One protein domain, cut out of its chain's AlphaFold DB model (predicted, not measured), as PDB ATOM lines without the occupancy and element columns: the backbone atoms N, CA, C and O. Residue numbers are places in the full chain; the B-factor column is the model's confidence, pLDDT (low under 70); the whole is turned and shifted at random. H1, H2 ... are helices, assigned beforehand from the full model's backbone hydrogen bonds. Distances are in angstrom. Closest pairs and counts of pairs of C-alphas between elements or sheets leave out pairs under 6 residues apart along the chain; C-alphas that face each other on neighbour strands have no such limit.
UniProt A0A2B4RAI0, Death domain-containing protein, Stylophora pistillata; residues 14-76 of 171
ATOM      1  N   LYS A  14     269.057 -38.310  12.985       90.75
ATOM      2  CA  LYS A  14     268.387 -39.598  12.721       90.75
ATOM      3  C   LYS A  14     267.361 -39.995  13.790       90.75
ATOM      4  O   LYS A  14     266.389 -40.680  13.482       90.75
ATOM      5  N   VAL A  15     267.593 -39.611  15.047       93.19
ATOM      6  CA  VAL A  15     266.661 -39.863  16.159       93.19
ATOM      7  C   VAL A  15     265.488 -38.892  16.065       93.19
ATOM      8  O   VAL A  15     264.344 -39.305  16.213       93.19
ATOM      9  N   SER A  16     265.760 -37.623  15.745       93.38
ATOM     10  CA  SER A  16     264.724 -36.607  15.535       93.38
ATOM     11  C   SER A  16     263.789 -36.958  14.373       93.38
ATOM     12  O   SER A  16     262.576 -36.838  14.520       93.38
ATOM     13  N   GLU A  17     264.322 -37.419  13.237       92.75
ATOM     14  CA  GLU A  17     263.517 -37.868  12.088       92.75
ATOM     15  C   GLU A  17     262.623 -39.055  12.460       92.75
ATOM     16  O   GLU A  17     261.435 -39.073  12.142       92.75
ATOM     17  N   SER A  18     263.186 -40.028  13.181       93.44
ATOM     18  CA  SER A  18     262.445 -41.211  13.622       93.44
ATOM     19  C   SER A  18     261.334 -40.862  14.612       93.44
ATOM     20  O   SER A  18     260.224 -41.375  14.520       93.44
ATOM     21  N   LEU A  19     261.596 -39.919  15.519       93.94
ATOM     22  CA  LEU A  19     260.591 -39.420  16.449       93.94
ATOM     23  C   LEU A  19     259.432 -38.726  15.714       93.94
ATOM     24  O   LEU A  19     258.270 -38.937  16.059       93.94
ATOM     25  N   GLN A  20     259.735 -37.928  14.689       92.19
ATOM     26  CA  GLN A  20     258.733 -37.225  13.879       92.19
ATOM     27  C   GLN A  20     257.937 -38.164  12.958       92.19
ATOM     28  O   GLN A  20     256.805 -37.850  12.587       92.19
ATOM     29  N   SER A  21     258.497 -39.323  12.612       89.06
ATOM     30  CA  SER A  21     257.820 -40.362  11.839       89.06
ATOM     31  C   SER A  21     256.808 -41.124  12.695       89.06
ATOM     32  O   SER A  21     257.165 -41.784  13.666       89.06
ATOM     33  N   THR A  22     255.533 -41.127  12.303       79.56
ATOM     34  CA  THR A  22     254.502 -41.956  12.958       79.56
ATOM     35  C   THR A  22     254.613 -43.446  12.617       79.56
ATOM     36  O   THR A  22     253.820 -44.240  13.115       79.56
ATOM     37  N   LEU A  23     255.537 -43.824  11.726       86.56
ATOM     38  CA  LEU A  23     255.737 -45.208  11.290       86.56
ATOM     39  C   LEU A  23     256.700 -45.976  12.198       86.56
ATOM     40  O   LEU A  23     256.569 -47.191  12.306       86.56
ATOM     41  N   ASP A  24     257.644 -45.283  12.840       91.94
ATOM     42  CA  ASP A  24     258.595 -45.913  13.755       91.94
ATOM     43  C   ASP A  24     257.930 -46.167  15.114       91.94
ATOM     44  O   ASP A  24     257.357 -45.267  15.742       91.94
ATOM     45  N   SER A  25     258.035 -47.403  15.588       95.69
ATOM     46  CA  SER A  25     257.551 -47.814  16.902       95.69
ATOM     47  C   SER A  25     258.341 -47.143  18.038       95.69
ATOM     48  O   SER A  25     259.505 -46.771  17.858       95.69
ATOM     49  N   PRO A  26     257.762 -47.036  19.253       95.81
ATOM     50  CA  PRO A  26     258.465 -46.515  20.425       95.81
ATOM     51  C   PRO A  26     259.833 -47.150  20.668       95.81
ATOM     52  O   PRO A  26     260.809 -46.451  20.939       95.81
ATOM     53  N   LYS A  27     259.905 -48.475  20.507       95.19
ATOM     54  CA  LYS A  27     261.141 -49.233  20.658       95.19
ATOM     55  C   LYS A  27     262.181 -48.844  19.611       95.19
ATOM     56  O   LYS A  27     263.324 -48.614  19.977       95.19
ATOM     57  N   GLU A  28     261.803 -48.705  18.342       95.00
ATOM     58  CA  GLU A  28     262.747 -48.331  17.278       95.00
ATOM     59  C   GLU A  28     263.345 -46.938  17.489       95.00
ATOM     60  O   GLU A  28     264.542 -46.750  17.270       95.00
ATOM     61  N   VAL A  29     262.553 -45.966  17.956       95.25
ATOM     62  CA  VAL A  29     263.058 -44.616  18.264       95.25
ATOM     63  C   VAL A  29     264.094 -44.671  19.395       95.25
ATOM     64  O   VAL A  29     265.154 -44.048  19.307       95.25
ATOM     65  N   VAL A  30     263.802 -45.434  20.452       93.81
ATOM     66  CA  VAL A  30     264.691 -45.596  21.610       93.81
ATOM     67  C   VAL A  30     265.951 -46.380  21.250       93.81
ATOM     68  O   VAL A  30     267.051 -45.942  21.582       93.81
ATOM     69  N   ASP A  31     265.822 -47.482  20.513       92.31
ATOM     70  CA  ASP A  31     266.959 -48.267  20.036       92.31
ATOM     71  C   ASP A  31     267.871 -47.385  19.176       92.31
ATOM     72  O   ASP A  31     269.086 -47.391  19.368       92.31
ATOM     73  N   ARG A  32     267.321 -46.546  18.286       93.31
ATOM     74  CA  ARG A  32     268.122 -45.581  17.514       93.31
ATOM     75  C   ARG A  32     268.883 -44.614  18.411       93.31
ATOM     76  O   ARG A  32     270.032 -44.319  18.095       93.31
ATOM     77  N   LEU A  33     268.294 -44.122  19.504       92.69
ATOM     78  CA  LEU A  33     269.028 -43.287  20.457       92.69
ATOM     79  C   LEU A  33     270.214 -44.056  21.044       92.69
ATOM     80  O   LEU A  33     271.330 -43.553  20.993       92.69
ATOM     81  N   LEU A  34     269.991 -45.277  21.533       89.50
ATOM     82  CA  LEU A  34     271.051 -46.101  22.119       89.50
ATOM     83  C   LEU A  34     272.175 -46.404  21.129       89.50
ATOM     84  O   LEU A  34     273.335 -46.325  21.499       89.50
ATOM     85  N   HIS A  35     271.861 -46.668  19.859       88.94
ATOM     86  CA  HIS A  35     272.881 -46.881  18.825       88.94
ATOM     87  C   HIS A  35     273.740 -45.633  18.551       88.94
ATOM     88  O   HIS A  35     274.818 -45.759  17.977       88.94
ATOM     89  N   ASN A  36     273.269 -44.434  18.913       85.62
ATOM     90  CA  ASN A  36     274.051 -43.197  18.816       85.62
ATOM     91  C   ASN A  36     274.849 -42.894  20.100       85.62
ATOM     92  O   ASN A  36     275.558 -41.890  20.132       85.62
ATOM     93  N   LEU A  37     274.727 -43.715  21.149       85.00
ATOM     94  CA  LEU A  37     275.396 -43.527  22.434       85.00
ATOM     95  C   LEU A  37     276.316 -44.717  22.731       85.00
ATOM     96  O   LEU A  37     275.864 -45.855  22.837       85.00
ATOM     97  N   ASP A  38     277.605 -44.455  22.929       79.94
ATOM     98  CA  ASP A  38     278.571 -45.505  23.257       79.94
ATOM     99  C   ASP A  38     278.273 -46.124  24.637       79.94
ATOM    100  O   ASP A  38     278.117 -45.412  25.636       79.94
ATOM    101  N   ASP A  39     278.211 -47.459  24.707       73.94
ATOM    102  CA  ASP A  39     277.952 -48.236  25.931       73.94
ATOM    103  C   ASP A  39     276.722 -47.764  26.734       73.94
ATOM    104  O   ASP A  39     276.756 -47.696  27.973       73.94
ATOM    105  N   ALA A  40     275.638 -47.394  26.045       80.06
ATOM    106  CA  ALA A  40     274.398 -46.979  26.686       80.06
ATOM    107  C   ALA A  40     273.529 -48.175  27.099       80.06
ATOM    108  O   ALA A  40     273.279 -49.096  26.323       80.06
ATOM    109  N   SER A  41     273.016 -48.119  28.328       82.25
ATOM    110  CA  SER A  41     272.001 -49.032  28.857       82.25
ATOM    111  C   SER A  41     270.808 -48.219  29.334       82.25
ATOM    112  O   SER A  41     270.987 -47.171  29.957       82.25
ATOM    113  N   LEU A  42     269.598 -48.704  29.055       84.56
ATOM    114  CA  LEU A  42     268.383 -48.108  29.606       84.56
ATOM    115  C   LEU A  42     268.161 -48.508  31.053       84.56
ATOM    116  O   LEU A  42     267.662 -47.680  31.791       84.56
ATOM    117  N   GLU A  43     268.550 -49.716  31.464       85.00
ATOM    118  CA  GLU A  43     268.325 -50.222  32.826       85.00
ATOM    119  C   GLU A  43     269.294 -49.600  33.839       85.00
ATOM    120  O   GLU A  43     268.945 -49.370  34.997       85.00
ATOM    121  N   HIS A  44     270.517 -49.298  33.398       87.06
ATOM    122  CA  HIS A  44     271.566 -48.698  34.223       87.06
ATOM    123  C   HIS A  44     272.278 -47.572  33.459       87.06
ATOM    124  O   HIS A  44     273.452 -47.709  33.098       87.06
ATOM    125  N   PRO A  45     271.569 -46.467  33.164       89.00
ATOM    126  CA  PRO A  45     272.126 -45.379  32.384       89.00
ATOM    127  C   PRO A  45     273.229 -44.665  33.168       89.00
ATOM    128  O   PRO A  45     273.103 -44.373  34.356       89.00
ATOM    129  N   LYS A  46     274.330 -44.348  32.482       90.44
ATOM    130  CA  LYS A  46     275.349 -43.432  33.011       90.44
ATOM    131  C   LYS A  46     274.763 -42.010  33.052       90.44
ATOM    132  O   LYS A  46     273.871 -41.718  32.254       90.44
ATOM    133  N   PRO A  47     275.302 -41.085  33.870       88.06
ATOM    134  CA  PRO A  47     274.789 -39.712  33.952       88.06
ATOM    135  C   PRO A  47     274.663 -39.000  32.598       88.06
ATOM    136  O   PRO A  47     273.748 -38.212  32.392       88.06
ATOM    137  N   GLU A  48     275.555 -39.293  31.649       88.12
ATOM    138  CA  GLU A  48     275.456 -38.747  30.294       88.12
ATOM    139  C   GLU A  48     274.293 -39.363  29.500       88.12
ATOM    140  O   GLU A  48     273.522 -38.640  28.877       88.12
ATOM    141  N   SER A  49     274.101 -40.683  29.576       89.94
ATOM    142  CA  SER A  49     272.967 -41.378  28.952       89.94
ATOM    143  C   SER A  49     271.623 -40.907  29.521       89.94
ATOM    144  O   SER A  49     270.665 -40.764  28.768       89.94
ATOM    145  N   GLU A  50     271.548 -40.601  30.821       91.81
ATOM    146  CA  GLU A  50     270.336 -40.052  31.445       91.81
ATOM    147  C   GLU A  50     269.910 -38.717  30.825       91.81
ATOM    148  O   GLU A  50     268.723 -38.509  30.572       91.81
ATOM    149  N   LYS A  51     270.863 -37.825  30.514       91.56
ATOM    150  CA  LYS A  51     270.553 -36.552  29.843       91.56
ATOM    151  C   LYS A  51     269.923 -36.782  28.475       91.56
ATOM    152  O   LYS A  51     268.966 -36.099  28.115       91.56
ATOM    153  N   TRP A  52     270.423 -37.764  27.724       93.38
ATOM    154  CA  TRP A  52     269.866 -38.143  26.425       93.38
ATOM    155  C   TRP A  52     268.480 -38.780  26.543       93.38
ATOM    156  O   TRP A  52     267.594 -38.440  25.760       93.38
ATOM    157  N   ILE A  53     268.258 -39.630  27.551       94.31
ATOM    158  CA  ILE A  53     266.941 -40.207  27.863       94.31
ATOM    159  C   ILE A  53     265.933 -39.095  28.186       94.31
ATOM    160  O   ILE A  53     264.859 -39.043  27.582       94.31
ATOM    161  N   ARG A  54     266.286 -38.155  29.074       95.06
ATOM    162  CA  ARG A  54     265.446 -36.994  29.409       95.06
ATOM    163  C   ARG A  54     265.198 -36.095  28.198       95.06
ATOM    164  O   ARG A  54     264.074 -35.642  27.992       95.06
ATOM    165  N   CYS A  55     266.218 -35.858  27.373       94.44
ATOM    166  CA  CYS A  55     266.096 -35.082  26.140       94.44
ATOM    167  C   CYS A  55     265.111 -35.735  25.162       94.44
ATOM    168  O   CYS A  55     264.220 -35.051  24.651       94.44
ATOM    169  N   LEU A  56     265.200 -37.052  24.952       95.31
ATOM    170  CA  LEU A  56     264.258 -37.780  24.102       95.31
ATOM    171  C   LEU A  56     262.840 -37.741  24.673       95.31
ATOM    172  O   LEU A  56     261.902 -37.444  23.940       95.31
ATOM    173  N   ALA A  57     262.676 -37.955  25.980       95.94
ATOM    174  CA  ALA A  57     261.385 -37.870  26.656       95.94
ATOM    175  C   ALA A  57     260.739 -36.477  26.517       95.94
ATOM    176  O   ALA A  57     259.536 -36.367  26.265       95.94
ATOM    177  N   ARG A  58     261.530 -35.404  26.633       94.75
ATOM    178  CA  ARG A  58     261.078 -34.023  26.415       94.75
ATOM    179  C   ARG A  58     260.622 -33.803  24.973       94.75
ATOM    180  O   ARG A  58     259.478 -33.403  24.762       94.75
ATOM    181  N   ASN A  59     261.468 -34.140  24.001       94.19
ATOM    182  CA  ASN A  59     261.154 -33.995  22.577       94.19
ATOM    183  C   ASN A  59     259.936 -34.840  22.178       94.19
ATOM    184  O   ASN A  59     259.120 -34.396  21.376       94.19
ATOM    185  N   ALA A  60     259.775 -36.037  22.746       95.25
ATOM    186  CA  ALA A  60     258.625 -36.893  22.483       95.25
ATOM    187  C   ALA A  60     257.313 -36.216  22.890       95.25
ATOM    188  O   ALA A  60     256.362 -36.202  22.109       95.25
ATOM    189  N   LYS A  61     257.274 -35.574  24.065       94.25
ATOM    190  CA  LYS A  61     256.112 -34.784  24.497       94.25
ATOM    191  C   LYS A  61     255.858 -33.582  23.584       94.25
ATOM    192  O   LYS A  61     254.710 -33.335  23.232       94.25
ATOM    193  N   GLU A  62     256.905 -32.870  23.171       92.06
ATOM    194  CA  GLU A  62     256.799 -31.711  22.266       92.06
ATOM    195  C   GLU A  62     256.246 -32.092  20.883       92.06
ATOM    196  O   GLU A  62     255.453 -31.351  20.306       92.06
ATOM    197  N   HIS A  63     256.585 -33.283  20.383       92.81
ATOM    198  CA  HIS A  63     256.101 -33.815  19.104       92.81
ATOM    199  C   HIS A  63     254.822 -34.663  19.240       92.81
ATOM    200  O   HIS A  63     254.435 -35.351  18.299       92.81
ATOM    201  N   SER A  64     254.151 -34.639  20.398       93.50
ATOM    202  CA  SER A  64     252.951 -35.445  20.689       93.50
ATOM    203  C   SER A  64     253.132 -36.972  20.574       93.50
ATOM    204  O   SER A  64     252.150 -37.711  20.513       93.50
ATOM    205  N   ARG A  65     254.370 -37.478  20.611       94.94
ATOM    206  CA  ARG A  65     254.720 -38.910  20.654       94.94
ATOM    207  C   ARG A  65     254.700 -39.449  22.081       94.94
ATOM    208  O   ARG A  65     255.711 -39.868  22.648       94.94
ATOM    209  N   ILE A  66     253.523 -39.397  22.697       95.12
ATOM    210  CA  ILE A  66     253.329 -39.829  24.089       95.12
ATOM    211  C   ILE A  66     253.564 -41.338  24.253       95.12
ATOM    212  O   ILE A  66     253.966 -41.780  25.327       95.12
ATOM    213  N   ASP A  67     253.390 -42.117  23.187       96.12
ATOM    214  CA  ASP A  67     253.756 -43.532  23.102       96.12
ATOM    215  C   ASP A  67     255.254 -43.760  23.374       96.12
ATOM    216  O   ASP A  67     255.603 -44.603  24.196       96.12
ATOM    217  N   VAL A  68     256.134 -42.954  22.768       96.62
ATOM    218  CA  VAL A  68     257.593 -43.012  22.986       96.62
ATOM    219  C   VAL A  68     257.944 -42.636  24.424       96.62
ATOM    220  O   VAL A  68     258.728 -43.325  25.072       96.62
ATOM    221  N   PHE A  69     257.338 -41.568  24.949       96.44
ATOM    222  CA  PHE A  69     257.532 -41.158  26.343       96.44
ATOM    223  C   PHE A  69     257.074 -42.235  27.339       96.44
ATOM    224  O   PHE A  69     257.756 -42.490  28.331       96.44
ATOM    225  N   THR A  70     255.926 -42.864  27.078       96.31
ATOM    226  CA  THR A  70     255.363 -43.916  27.936       96.31
ATOM    227  C   THR A  70     256.258 -45.146  27.920       96.31
ATOM    228  O   THR A  70     256.654 -45.611  28.982       96.31
ATOM    229  N   TYR A  71     256.679 -45.587  26.732       96.69
ATOM    230  CA  TYR A  71     257.629 -46.684  26.589       96.69
ATOM    231  C   TYR A  71     258.943 -46.403  27.331       96.69
ATOM    232  O   TYR A  71     259.395 -47.232  28.114       96.69
ATOM    233  N   LEU A  72     259.522 -45.206  27.168       95.62
ATOM    234  CA  LEU A  72     260.724 -44.795  27.903       95.62
ATOM    235  C   LEU A  72     260.536 -44.852  29.423       95.62
ATOM    236  O   LEU A  72     261.441 -45.295  30.123       95.62
ATOM    237  N   ARG A  73     259.379 -44.415  29.940       95.56
ATOM    238  CA  ARG A  73     259.062 -44.472  31.376       95.56
ATOM    239  C   ARG A  73     259.005 -45.903  31.906       95.56
ATOM    240  O   ARG A  73     259.325 -46.117  33.068       95.56
ATOM    241  N   GLU A  74     258.546 -46.842  31.087       95.00
ATOM    242  CA  GLU A  74     258.412 -48.251  31.462       95.00
ATOM    243  C   GLU A  74     259.762 -48.974  31.502       95.00
ATOM    244  O   GLU A  74     259.963 -49.830  32.361       95.00
ATOM    245  N   VAL A  75     260.676 -48.640  30.586       93.69
ATOM    246  CA  VAL A  75     261.952 -49.362  30.429       93.69
ATOM    247  C   VAL A  75     263.139 -48.700  31.127       93.69
ATOM    248  O   VAL A  75     264.115 -49.382  31.427       93.69
ATOM    249  N   ALA A  76     263.093 -47.388  31.369       94.12
ATOM    250  CA  ALA A  76     264.158 -46.674  32.066       94.12
ATOM    251  C   ALA A  76     263.880 -46.608  33.582       94.12
ATOM    252  O   ALA A  76     262.720 -46.542  33.994       94.12
TER     253      ALA A  76
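Overview. This is residues 14 to 76 of the 171 residues of the protein "Death domain-containing protein" of Stylophora pistillata (UniProt A0A2B4RAI0). Two helical hairpins pack together: the longest helix, H3, folds back into H4, and the smaller pair H1 and H2 covers them, with H2 crossing H4 steeply. A long loop, residues 36 to 46, joins the two hairpins at the end of H2 and the beginning of H3. The printed part has 63 residues with four named helices, H1, H2, H3 and H4 along the chain, and no named strand; the class is all helix. The whole is compact and rounded, with a radius of gyration of the C-alphas of 10.5 A and spans of 28 by 20 by 16 A.

Along the chain. H3, residues 47 to 62, is 22.9 A long and begins with C-alpha 47 at (274.789, -39.712, 33.952). H4, residues 66 to 75, is 14.3 A long and ends with C-alpha 75 at (261.952, -49.362, 30.429). H2, residues 26 to 35, is 14.5 A long. H1, residues 14 to 20, is 10.0 A long and begins with C-alpha 14 at (268.387, -39.598, 12.721).

Arrangement. H3 and H4 form a helical hairpin and touch at a shallow tilt of 28 degrees, opposite ways; their closest C-alphas, of Ala 57 and Phe 69, are 5.1 A apart. H4 touches H2 at a steep tilt of 63 degrees, the closest C-alphas being those of Pro 26 and Val 68, 4.4 A. H1 and H2 form the other helical hairpin, at 17 degrees, with the C-alphas of Ser 18 and Val 29 closest at 5.8 A. H3 is close to but not clearly touching H1 and H2. H1 and H4 are only just apart, closest 8.0 A. Helix packing is only just mostly aligned: 2 of 3 touching pairs have a shallow tilt. In H1, H2, H3 and H4 every O i to N i+4 pair is within hydrogen-bond range.

Size, cuts and confidence. The C-alphas farthest apart, of Leu 23 and Pro 47, are 30.1 A apart. The printed part has no cut. The link from H2 to H3 is long, 11 residues; the other two are tight. Mean pLDDT of the printed part is 91.6, and no printed residue is under 70.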